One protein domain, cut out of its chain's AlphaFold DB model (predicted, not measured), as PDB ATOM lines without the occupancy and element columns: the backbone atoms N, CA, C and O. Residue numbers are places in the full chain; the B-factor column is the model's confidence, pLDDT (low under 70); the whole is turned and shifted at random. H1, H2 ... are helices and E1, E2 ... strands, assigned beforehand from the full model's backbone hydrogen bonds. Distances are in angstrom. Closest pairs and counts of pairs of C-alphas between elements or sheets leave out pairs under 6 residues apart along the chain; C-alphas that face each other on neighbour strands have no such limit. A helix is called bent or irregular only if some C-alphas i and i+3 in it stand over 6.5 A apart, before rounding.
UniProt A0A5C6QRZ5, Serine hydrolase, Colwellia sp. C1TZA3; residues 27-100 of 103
ATOM      1  N   GLN A  27      43.459  -9.774 -32.052       90.81
ATOM      2  CA  GLN A  27      44.500 -10.088 -31.071       90.81
ATOM      3  C   GLN A  27      44.404  -9.173 -29.851       90.81
ATOM      4  O   GLN A  27      44.311  -9.671 -28.744       90.81
ATOM      5  N   THR A  28      44.259  -7.861 -30.059       92.06
ATOM      6  CA  THR A  28      44.078  -6.901 -28.961       92.06
ATOM      7  C   THR A  28      42.874  -7.247 -28.087       92.06
ATOM      8  O   THR A  28      42.961  -7.163 -26.872       92.06
ATOM      9  N   HIS A  29      41.758  -7.689 -28.677       90.38
ATOM     10  CA  HIS A  29      40.621  -8.173 -27.893       90.38
ATOM     11  C   HIS A  29      40.964  -9.427 -27.071       90.38
ATOM     12  O   HIS A  29      40.547  -9.518 -25.927       90.38
ATOM     13  N   GLN A  30      41.709 -10.388 -27.625       92.56
ATOM     14  CA  GLN A  30      42.147 -11.576 -26.876       92.56
ATOM     15  C   GLN A  30      43.087 -11.203 -25.727       92.56
ATOM     16  O   GLN A  30      42.894 -11.682 -24.615       92.56
ATOM     17  N   ASP A  31      44.029 -10.294 -25.976       95.38
ATOM     18  CA  ASP A  31      44.963  -9.795 -24.965       95.38
ATOM     19  C   ASP A  31      44.208  -9.091 -23.827       95.38
ATOM     20  O   ASP A  31      44.518  -9.278 -22.656       95.38
ATOM     21  N   MET A  32      43.142  -8.341 -24.142       95.69
ATOM     22  CA  MET A  32      42.294  -7.722 -23.118       95.69
ATOM     23  C   MET A  32      41.567  -8.733 -22.222       95.69
ATOM     24  O   MET A  32      41.219  -8.398 -21.088       95.69
ATOM     25  N   LEU A  33      41.315  -9.944 -22.722       95.94
ATOM     26  CA  LEU A  33      40.624 -11.010 -21.995       95.94
ATOM     27  C   LEU A  33      41.579 -12.009 -21.332       95.94
ATOM     28  O   LEU A  33      41.117 -12.936 -20.662       95.94
ATOM     29  N   ALA A  34      42.891 -11.842 -21.498       96.56
ATOM     30  CA  ALA A  34      43.869 -12.660 -20.805       96.56
ATOM     31  C   ALA A  34      43.752 -12.436 -19.280       96.56
ATOM     32  O   ALA A  34      43.637 -11.292 -18.835       96.56
ATOM     33  N   PRO A  35      43.741 -13.500 -18.457       97.31
ATOM     34  CA  PRO A  35      43.789 -13.360 -17.005       97.31
ATOM     35  C   PRO A  35      45.130 -12.758 -16.557       97.31
ATOM     36  O   PRO A  35      46.165 -13.393 -16.728       97.31
ATOM     37  N   GLU A  36      45.109 -11.576 -15.937       96.62
ATOM     38  CA  GLU A  36      46.316 -10.889 -15.443       96.62
ATOM     39  C   GLU A  36      46.426 -10.968 -13.915       96.62
ATOM     40  O   GLU A  36      47.459 -11.338 -13.360       96.62
ATOM     41  N   ILE A  37      45.343 -10.635 -13.200       96.75
ATOM     42  CA  ILE A  37      45.361 -10.496 -11.734       96.75
ATOM     43  C   ILE A  37      44.242 -11.327 -11.111       96.75
ATOM     44  O   ILE A  37      43.071 -11.124 -11.419       96.75
ATOM     45  N   LYS A  38      44.572 -12.230 -10.182       97.12
ATOM     46  CA  LYS A  38      43.559 -12.981  -9.423       97.12
ATOM     47  C   LYS A  38      42.792 -12.055  -8.474       97.12
ATOM     48  O   LYS A  38      43.394 -11.265  -7.752       97.12
ATOM     49  N   THR A  39      41.464 -12.161  -8.458       95.38
ATOM     50  CA  THR A  39      40.609 -11.391  -7.539       95.38
ATOM     51  C   THR A  39      40.303 -12.172  -6.262       95.38
ATOM     52  O   THR A  39      40.560 -13.368  -6.158       95.38
ATOM     53  N   VAL A  40      39.681 -11.499  -5.292       95.50
ATOM     54  CA  VAL A  40      39.151 -12.129  -4.071       95.50
ATOM     55  C   VAL A  40      37.782 -12.798  -4.279       95.50
ATOM     56  O   VAL A  40      37.213 -13.336  -3.333       95.50
ATOM     57  N   TRP A  41      37.224 -12.775  -5.495       90.56
ATOM     58  CA  TRP A  41      35.876 -13.274  -5.808       90.56
ATOM     59  C   TRP A  41      35.866 -14.732  -6.301       90.56
ATOM     60  O   TRP A  41      35.030 -15.105  -7.123       90.56
ATOM     61  N   GLY A  42      36.797 -15.553  -5.812       90.94
ATOM     62  CA  GLY A  42      36.972 -16.944  -6.237       90.94
ATOM     63  C   GLY A  42      37.840 -17.070  -7.489       90.94
ATOM     64  O   GLY A  42      38.837 -16.364  -7.634       90.94
ATOM     65  N   GLU A  43      37.466 -17.958  -8.412       93.75
ATOM     66  CA  GLU A  43      38.187 -18.190  -9.678       93.75
ATOM     67  C   GLU A  43      37.862 -17.135 -10.746       93.75
ATOM     68  O   GLU A  43      37.614 -17.436 -11.911       93.75
ATOM     69  N   ILE A  44      37.851 -15.871 -10.320       96.06
ATOM     70  CA  ILE A  44      37.668 -14.704 -11.175       96.06
ATOM     71  C   ILE A  44      38.976 -13.928 -11.199       96.06
ATOM     72  O   ILE A  44      39.544 -13.600 -10.154       96.06
ATOM     73  N   TYR A  45      39.421 -13.597 -12.400       98.00
ATOM     74  CA  TYR A  45      40.626 -12.826 -12.655       98.00
ATOM     75  C   TYR A  45      40.238 -11.510 -13.329       98.00
ATOM     76  O   TYR A  45      39.190 -11.408 -13.965       98.00
ATOM     77  N   MET A  46      41.065 -10.487 -13.180       97.62
ATOM     78  CA  MET A  46      40.989  -9.282 -13.993       97.62
ATOM     79  C   MET A  46      41.891  -9.462 -15.207       97.62
ATOM     80  O   MET A  46      43.064  -9.788 -15.040       97.62
ATOM     81  N   GLY A  47      41.347  -9.239 -16.398       97.12
ATOM     82  CA  GLY A  47      42.112  -8.863 -17.586       97.12
ATOM     83  C   GLY A  47      42.143  -7.340 -17.744       97.12
ATOM     84  O   GLY A  47      41.835  -6.593 -16.806       97.12
ATOM     85  N   LEU A  48      42.450  -6.847 -18.942       96.56
ATOM     86  CA  LEU A  48      42.474  -5.408 -19.220       96.56
ATOM     87  C   LEU A  48      41.048  -4.856 -19.348       96.56
ATOM     88  O   LEU A  48      40.453  -4.832 -20.425       96.56
ATOM     89  N   GLY A  49      40.498  -4.402 -18.220       94.19
ATOM     90  CA  GLY A  49      39.150  -3.838 -18.152       94.19
ATOM     91  C   GLY A  49      38.033  -4.882 -18.187       94.19
ATOM     92  O   GLY A  49      36.900  -4.532 -18.495       94.19
ATOM     93  N   TRP A  50      38.326  -6.147 -17.865       97.06
ATOM     94  CA  TRP A  50      37.348  -7.239 -17.829       97.06
ATOM     95  C   TRP A  50      37.536  -8.120 -16.600       97.06
ATOM     96  O   TRP A  50      38.661  -8.391 -16.197       97.06
ATOM     97  N   GLN A  51      36.436  -8.616 -16.034       97.50
ATOM     98  CA  GLN A  51      36.456  -9.796 -15.172       97.50
ATOM     99  C   GLN A  51      36.375 -11.032 -16.064       97.50
ATOM    100  O   GLN A  51      35.431 -11.152 -16.843       97.50
ATOM    101  N   VAL A  52      37.322 -11.953 -15.943       97.69
ATOM    102  CA  VAL A  52      37.414 -13.159 -16.769       97.69
ATOM    103  C   VAL A  52      37.453 -14.403 -15.893       97.69
ATOM    104  O   VAL A  52      38.096 -14.426 -14.841       97.69
ATOM    105  N   TYR A  53      36.704 -15.424 -16.291       96.50
ATOM    106  CA  TYR A  53      36.611 -16.691 -15.572       96.50
ATOM    107  C   TYR A  53      36.131 -17.805 -16.501       96.50
ATOM    108  O   TYR A  53      35.674 -17.554 -17.617       96.50
ATOM    109  N   LYS A  54      36.221 -19.044 -16.018       95.19
ATOM    110  CA  LYS A  54      35.632 -20.207 -16.678       95.19
ATOM    111  C   LYS A  54      34.418 -20.696 -15.910       95.19
ATOM    112  O   LYS A  54      34.456 -20.789 -14.685       95.19
ATOM    113  N   SER A  55      33.367 -21.050 -16.636       90.06
ATOM    114  CA  SER A  55      32.191 -21.737 -16.100       90.06
ATOM    115  C   SER A  55      31.857 -22.891 -17.027       90.06
ATOM    116  O   SER A  55      31.729 -22.674 -18.226       90.06
ATOM    117  N   GLU A  56      31.766 -24.109 -16.492       91.12
ATOM    118  CA  GLU A  56      31.454 -25.317 -17.282       91.12
ATOM    119  C   GLU A  56      32.374 -25.496 -18.509       91.12
ATOM    120  O   GLU A  56      31.962 -25.934 -19.577       91.12
ATOM    121  N   GLY A  57      33.648 -25.114 -18.366       90.88
ATOM    122  CA  GLY A  57      34.643 -25.174 -19.442       90.88
ATOM    123  C   GLY A  57      34.605 -24.005 -20.433       90.88
ATOM    124  O   GLY A  57      35.551 -23.852 -21.199       90.88
ATOM    125  N   VAL A  58      33.590 -23.140 -20.373       92.19
ATOM    126  CA  VAL A  58      33.428 -21.991 -21.271       92.19
ATOM    127  C   VAL A  58      34.103 -20.753 -20.688       92.19
ATOM    128  O   VAL A  58      33.906 -20.412 -19.519       92.19
ATOM    129  N   ASN A  59      34.887 -20.060 -21.515       94.12
ATOM    130  CA  ASN A  59      35.470 -18.769 -21.164       94.12
ATOM    131  C   ASN A  59      34.395 -17.675 -21.167       94.12
ATOM    132  O   ASN A  59      33.691 -17.481 -22.158       94.12
ATOM    133  N   ILE A  60      34.306 -16.938 -20.063       95.44
ATOM    134  CA  ILE A  60      33.367 -15.833 -19.882       95.44
ATOM    135  C   ILE A  60      34.156 -14.573 -19.548       95.44
ATOM    136  O   ILE A  60      35.010 -14.581 -18.660       95.44
ATOM    137  N   ALA A  61      33.821 -13.474 -20.221       96.12
ATOM    138  CA  ALA A  61      34.277 -12.141 -19.854       96.12
ATOM    139  C   ALA A  61      33.080 -11.273 -19.470       96.12
ATOM    140  O   ALA A  61      32.059 -11.257 -20.155       96.12
ATOM    141  N   ARG A  62      33.175 -10.545 -18.359       94.75
ATOM    142  CA  ARG A  62      32.105  -9.659 -17.902       94.75
ATOM    143  C   ARG A  62      32.619  -8.353 -17.329       94.75
ATOM    144  O   ARG A  62      33.742  -8.270 -16.838       94.75
ATOM    145  N   HIS A  63      31.756  -7.348 -17.320       94.56
ATOM    146  CA  HIS A  63      32.016  -6.103 -16.612       94.56
ATOM    147  C   HIS A  63      30.730  -5.578 -15.961       94.56
ATOM    148  O   HIS A  63      29.823  -5.123 -16.666       94.56
ATOM    149  N   PRO A  64      30.609  -5.641 -14.623       92.25
ATOM    150  CA  PRO A  64      29.528  -4.974 -13.913       92.25
ATOM    151  C   PRO A  64      29.797  -3.465 -13.810       92.25
ATOM    152  O   PRO A  64      30.930  -3.030 -13.625       92.25
ATOM    153  N   GLY A  65      28.746  -2.654 -13.892       90.75
ATOM    154  CA  GLY A  65      28.794  -1.207 -13.703       90.75
ATOM    155  C   GLY A  65      27.689  -0.729 -12.767       90.75
ATOM    156  O   GLY A  65      26.610  -1.321 -12.676       90.75
ATOM    157  N   SER A  66      27.961   0.336 -12.018       90.56
ATOM    158  CA  SER A  66      27.017   0.869 -11.040       90.56
ATOM    159  C   SER A  66      27.240   2.354 -10.805       90.56
ATOM    160  O   SER A  66      28.297   2.752 -10.329       90.56
ATOM    161  N   ILE A  67      26.188   3.138 -11.007       91.56
ATOM    162  CA  ILE A  67      26.057   4.507 -10.497       91.56
ATOM    163  C   ILE A  67      24.756   4.604  -9.688       91.56
ATOM    164  O   ILE A  67      23.935   3.685  -9.689       91.56
ATOM    165  N   ARG A  68      24.536   5.696  -8.953       90.06
ATOM    166  CA  ARG A  68      23.276   5.865  -8.212       90.06
ATOM    167  C   ARG A  68      22.096   5.848  -9.191       90.06
ATOM    168  O   ARG A  68      22.077   6.610 -10.146       90.06
ATOM    169  N   GLY A  69      21.122   4.980  -8.941       87.62
ATOM    170  CA  GLY A  69      19.937   4.788  -9.775       87.62
ATOM    171  C   GLY A  69      20.116   3.791 -10.915       87.62
ATOM    172  O   GLY A  69      19.111   3.298 -11.406       87.62
ATOM    173  N   TYR A  70      21.345   3.426 -11.300       88.25
ATOM    174  CA  TYR A  70      21.580   2.620 -12.498       88.25
ATOM    175  C   TYR A  70      22.620   1.524 -12.287       88.25
ATOM    176  O   TYR A  70      23.662   1.714 -11.660       88.25
ATOM    177  N   LYS A  71      22.351   0.362 -12.873       87.94
ATOM    178  CA  LYS A  71      23.237  -0.799 -12.890       87.94
ATOM    179  C   LYS A  71      23.400  -1.270 -14.325       87.94
ATOM    180  O   LYS A  71      22.443  -1.230 -15.098       87.94
ATOM    181  N   SER A  72      24.588  -1.748 -14.660       89.19
ATOM    182  CA  SER A  72      24.864  -2.402 -15.930       89.19
ATOM    183  C   SER A  72      25.624  -3.702 -15.711       89.19
ATOM    184  O   SER A  72      26.345  -3.870 -14.727       89.19
ATOM    185  N   LEU A  73      25.449  -4.636 -16.633       90.50
ATOM    186  CA  LEU A  73      26.258  -5.834 -16.729       90.50
ATOM    187  C   LEU A  73      26.381  -6.208 -18.199       90.50
ATOM    188  O   LEU A  73      25.377  -6.352 -18.891       90.50
ATOM    189  N   ILE A  74      27.613  -6.372 -18.653       91.25
ATOM    190  CA  ILE A  74      27.918  -6.995 -19.938       91.25
ATOM    191  C   ILE A  74      28.537  -8.350 -19.624       91.25
ATOM    192  O   ILE A  74      29.439  -8.412 -18.789       91.25
ATOM    193  N   ILE A  75      28.053  -9.407 -20.269       91.94
ATOM    194  CA  ILE A  75      28.629 -10.753 -20.250       91.94
ATOM    195  C   ILE A  75      28.860 -11.157 -21.702       91.94
ATOM    196  O   ILE A  75      27.957 -11.018 -22.522       91.94
ATOM    197  N   THR A  76      30.042 -11.658 -22.025       90.75
ATOM    198  CA  THR A  76      30.371 -12.187 -23.345       90.75
ATOM    199  C   THR A  76      30.888 -13.614 -23.229       90.75
ATOM    200  O   THR A  76      31.528 -13.986 -22.241       90.75
ATOM    201  N   TYR A  77      30.605 -14.395 -24.267       91.38
ATOM    202  CA  TYR A  77      31.113 -15.740 -24.505       91.38
ATOM    203  C   TYR A  77      31.990 -15.664 -25.761       91.38
ATOM    204  O   TYR A  77      31.491 -15.855 -26.876       91.38
ATOM    205  N   PRO A  78      33.283 -15.306 -25.629       87.38
ATOM    206  CA  PRO A  78      34.119 -14.918 -26.766       87.38
ATOM    207  C   PRO A  78      34.262 -16.007 -27.835       87.38
ATOM    208  O   PRO A  78      34.397 -15.696 -29.017       87.38
ATOM    209  N   GLU A  79      34.218 -17.274 -27.421       87.81
ATOM    210  CA  GLU A  79      34.312 -18.440 -28.307       87.81
ATOM    211  C   GLU A  79      33.033 -18.642 -29.126       87.81
ATOM    212  O   GLU A  79      33.103 -18.927 -30.322       87.81
ATOM    213  N   ASN A  80      31.877 -18.398 -28.508       86.44
ATOM    214  CA  ASN A  80      30.564 -18.586 -29.127       86.44
ATOM    215  C   ASN A  80      30.109 -17.352 -29.915       86.44
ATOM    216  O   ASN A  80      29.199 -17.443 -30.730       86.44
ATOM    217  N   LYS A  81      30.783 -16.209 -29.716       84.75
ATOM    218  CA  LYS A  81      30.407 -14.890 -30.256       84.75
ATOM    219  C   LYS A  81      29.041 -14.406 -29.759       84.75
ATOM    220  O   LYS A  81      28.399 -13.598 -30.424       84.75
ATOM    221  N   ASP A  82      28.661 -14.846 -28.564       85.81
ATOM    222  CA  ASP A  82      27.427 -14.451 -27.895       85.81
ATOM    223  C   ASP A  82      27.698 -13.410 -26.808       85.81
ATOM    224  O   ASP A  82      28.768 -13.381 -26.186       85.81
ATOM    225  N   ALA A  83      26.707 -12.561 -26.546       85.94
ATOM    226  CA  ALA A  83      26.758 -11.591 -25.465       85.94
ATOM    227  C   ALA A  83      25.372 -11.336 -24.867       85.94
ATOM    228  O   ALA A  83      24.364 -11.329 -25.569       85.94
ATOM    229  N   LEU A  84      25.349 -11.066 -23.564       86.81
ATOM    230  CA  LEU A  84      24.198 -10.568 -22.826       86.81
ATOM    231  C   LEU A  84      24.532  -9.181 -22.279       86.81
ATOM    232  O   LEU A  84      25.550  -8.992 -21.609       86.81
ATOM    233  N   ILE A  85      23.649  -8.218 -22.522       86.12
ATOM    234  CA  ILE A  85      23.748  -6.871 -21.963       86.12
ATOM    235  C   ILE A  85      22.513  -6.627 -21.108       86.12
ATOM    236  O   ILE A  85      21.385  -6.787 -21.560       86.12
ATOM    237  N   LEU A  86      22.734  -6.216 -19.866       84.38
ATOM    238  CA  LEU A  86      21.689  -5.882 -18.916       84.38
ATOM    239  C   LEU A  86      21.892  -4.456 -18.427       84.38
ATOM    240  O   LEU A  86      22.948  -4.122 -17.895       84.38
ATOM    241  N   LEU A  87      20.860  -3.632 -18.570       85.81
ATOM    242  CA  LEU A  87      20.820  -2.259 -18.083       85.81
ATOM    243  C   LEU A  87      19.583  -2.106 -17.208       85.81
ATOM    244  O   LEU A  87      18.476  -2.413 -17.637       85.81
ATOM    245  N   ILE A  88      19.762  -1.656 -15.970       84.69
ATOM    246  CA  ILE A  88      18.667  -1.559 -15.007       84.69
ATOM    247  C   ILE A  88      18.685  -0.181 -14.366       84.69
ATOM    248  O   ILE A  88      19.682   0.222 -13.772       84.69
ATOM    249  N   ASN A  89      17.552   0.515 -14.420       90.00
ATOM    250  CA  ASN A  89      17.318   1.751 -13.679       90.00
ATOM    251  C   ASN A  89      16.767   1.421 -12.282       90.00
ATOM    252  O   ASN A  89      15.570   1.529 -12.006       90.00
ATOM    253  N   THR A  90      17.625   0.894 -11.408       80.81
ATOM    254  CA  THR A  90      17.263   0.673 -10.012       80.81
ATOM    255  C   THR A  90      18.449   0.812  -9.061       80.81
ATOM    256  O   THR A  90      19.580   0.454  -9.376       80.81
ATOM    257  N   ASN A  91      18.163   1.267  -7.839       75.81
ATOM    258  CA  ASN A  91      19.117   1.251  -6.723       75.81
ATOM    259  C   ASN A  91      19.270  -0.139  -6.083       75.81
ATOM    260  O   ASN A  91      20.202  -0.370  -5.317       75.81
ATOM    261  N   THR A  92      18.348  -1.059  -6.368       71.12
ATOM    262  CA  THR A  92      18.358  -2.423  -5.818       71.12
ATOM    263  C   THR A  92      19.477  -3.252  -6.435       71.12
ATOM    264  O   THR A  92      19.744  -3.138  -7.628       71.12
ATOM    265  N   ASN A  93      20.119  -4.111  -5.645       62.28
ATOM    266  CA  ASN A  93      21.183  -4.973  -6.151       62.28
ATOM    267  C   ASN A  93      20.582  -6.076  -7.056       62.28
ATOM    268  O   ASN A  93      19.804  -6.892  -6.557       62.28
ATOM    269  N   PRO A  94      20.885  -6.114  -8.367       55.56
ATOM    270  CA  PRO A  94      20.164  -6.961  -9.317       55.56
ATOM    271  C   PRO A  94      20.680  -8.404  -9.383       55.56
ATOM    272  O   PRO A  94      20.091  -9.219 -10.084       55.56
ATOM    273  N   ILE A  95      21.739  -8.751  -8.639       51.84
ATOM    274  CA  ILE A  95      22.330 -10.104  -8.636       51.84
ATOM    275  C   ILE A  95      21.313 -11.176  -8.195       51.84
ATOM    276  O   ILE A  95      21.402 -12.318  -8.630       51.84
ATOM    277  N   LYS A  96      20.279 -10.812  -7.421       46.47
ATOM    278  CA  LYS A  96      19.189 -11.738  -7.068       46.47
ATOM    279  C   LYS A  96      18.180 -11.976  -8.206       46.47
ATOM    280  O   LYS A  96      17.414 -12.924  -8.131       46.47
ATOM    281  N   LEU A  97      18.162 -11.132  -9.237       43.53
ATOM    282  CA  LEU A  97      17.130 -11.134 -10.277       43.53
ATOM    283  C   LEU A  97      17.488 -12.015 -11.488       43.53
ATOM    284  O   LEU A  97      16.594 -12.562 -12.121       43.53
ATOM    285  N   LEU A  98      18.780 -12.184 -11.803       44.75
ATOM    286  CA  LEU A  98      19.203 -13.019 -12.939       44.75
ATOM    287  C   LEU A  98      19.098 -14.526 -12.644       44.75
ATOM    288  O   LEU A  98      18.852 -15.307 -13.553       44.75
ATOM    289  N   LEU A  99      19.252 -14.921 -11.375       38.22
ATOM    290  CA  LEU A  99      19.198 -16.324 -10.934       38.22
ATOM    291  C   LEU A  99      17.769 -16.880 -10.826       38.22
ATOM    292  O   LEU A  99      17.598 -18.084 -10.707       38.22
ATOM    293  N   THR A 100      16.744 -16.025 -10.865       33.09
ATOM    294  CA  THR A 100      15.331 -16.443 -10.802       33.09
ATOM    295  C   THR A 100      14.684 -16.620 -12.176       33.09
ATOM    296  O   THR A 100      13.510 -16.956 -12.248       33.09
TER     297      THR A 100
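What this domain is: This is residues 27 to 100 of the 103 residues of the protein "Serine hydrolase" of Colwellia sp. C1TZA3 (UniProt A0A5C6QRZ5). A single twisted sheet of five antiparallel strands makes the body, with the long strands E3, E4 and E5 side by side as a slab and the shorter E1 and E2 turned away from it by the twist. Neither of the two short helices covers the sheet: H1 grazes it near E1 and E2, and H2 lies off it after E5, in the poorly determined tail of the model. The printed part has 74 residues, with two named helices and five named strands in the order H1, E1, E2, E3, E4, E5, H2; the class is mixed, helices and strands, and the sheet's order is E1, E2, E3, E4, E5. The whole is only just compact, close to loose, with a radius of gyration of the C-alphas of 13.1 A and spans of 35 by 25 by 23 A.

Where its parts are: E3, the longest strand, holds residues 58 to 67 and runs 29.5 A, from C-alpha 58 at (33.428, -21.991, -21.271) to C-alpha 67 at (26.057, 4.507, -10.497). E4 is residues 70 to 77, 23.9 A, and E5 is residues 82 to 88, 20.2 A. E2 is residues 50 to 55, 15.5 A, and E1 is residues 45 to 47, 6.5 A. H1 is residues 27 to 32, 8.6 A, with C-alpha 27 at (44.500, -10.088, -31.071). H2 is residues 95 to 98, 6.1 A, with C-alpha 98 at (19.203, -13.019, -12.939); it is neither bent nor irregular, but only just, with C-alphas 95 and 98 6.1 A apart.

How they stand to each other: The strands E1 to E5 form a meander, each strand the antiparallel neighbour of the one before, and each successive pair is a hairpin. E3 and E4 stand at 168 degrees between their directions, with N 65 and O 72 2.8 A apart, within hydrogen-bond range. E4 and E5 stand at 173 degrees, with N 73 and O 86 at 2.8 A. E2 and E3 stand at 138 degrees, with N 53 and O 60 at 3.0 A. E1 and E2 stand at 133 degrees, with N 47 and O 50 at 2.8 A. E1 and E5 are the edge strands; residues 37 to 38 pair antiparallel with residues 45 to 46 of E1. H1 only grazes the sheet, with its residues 30 to 32; its closest C-alphas to E1 are those of Met 32 and Gly 47, 5.7 A apart. H2 is not on the sheet and is apart from H1. Every O i to N i+4 pair in H1 is within hydrogen-bond range; H2, with four residues, is too short for such a pair.

The domain as a whole: The two C-alphas farthest apart, those of Gln 27 and Thr 92, are 37.1 A apart. The printed part has no cut. The link from H1 to E1, residues 33 to 44, is long, the link from E5 to H2 is short, and the links between successive strands are tight. The mean pLDDT of the printed part is 86.6; residues 93 to 100 are under 70, and H2 has a mean of 47.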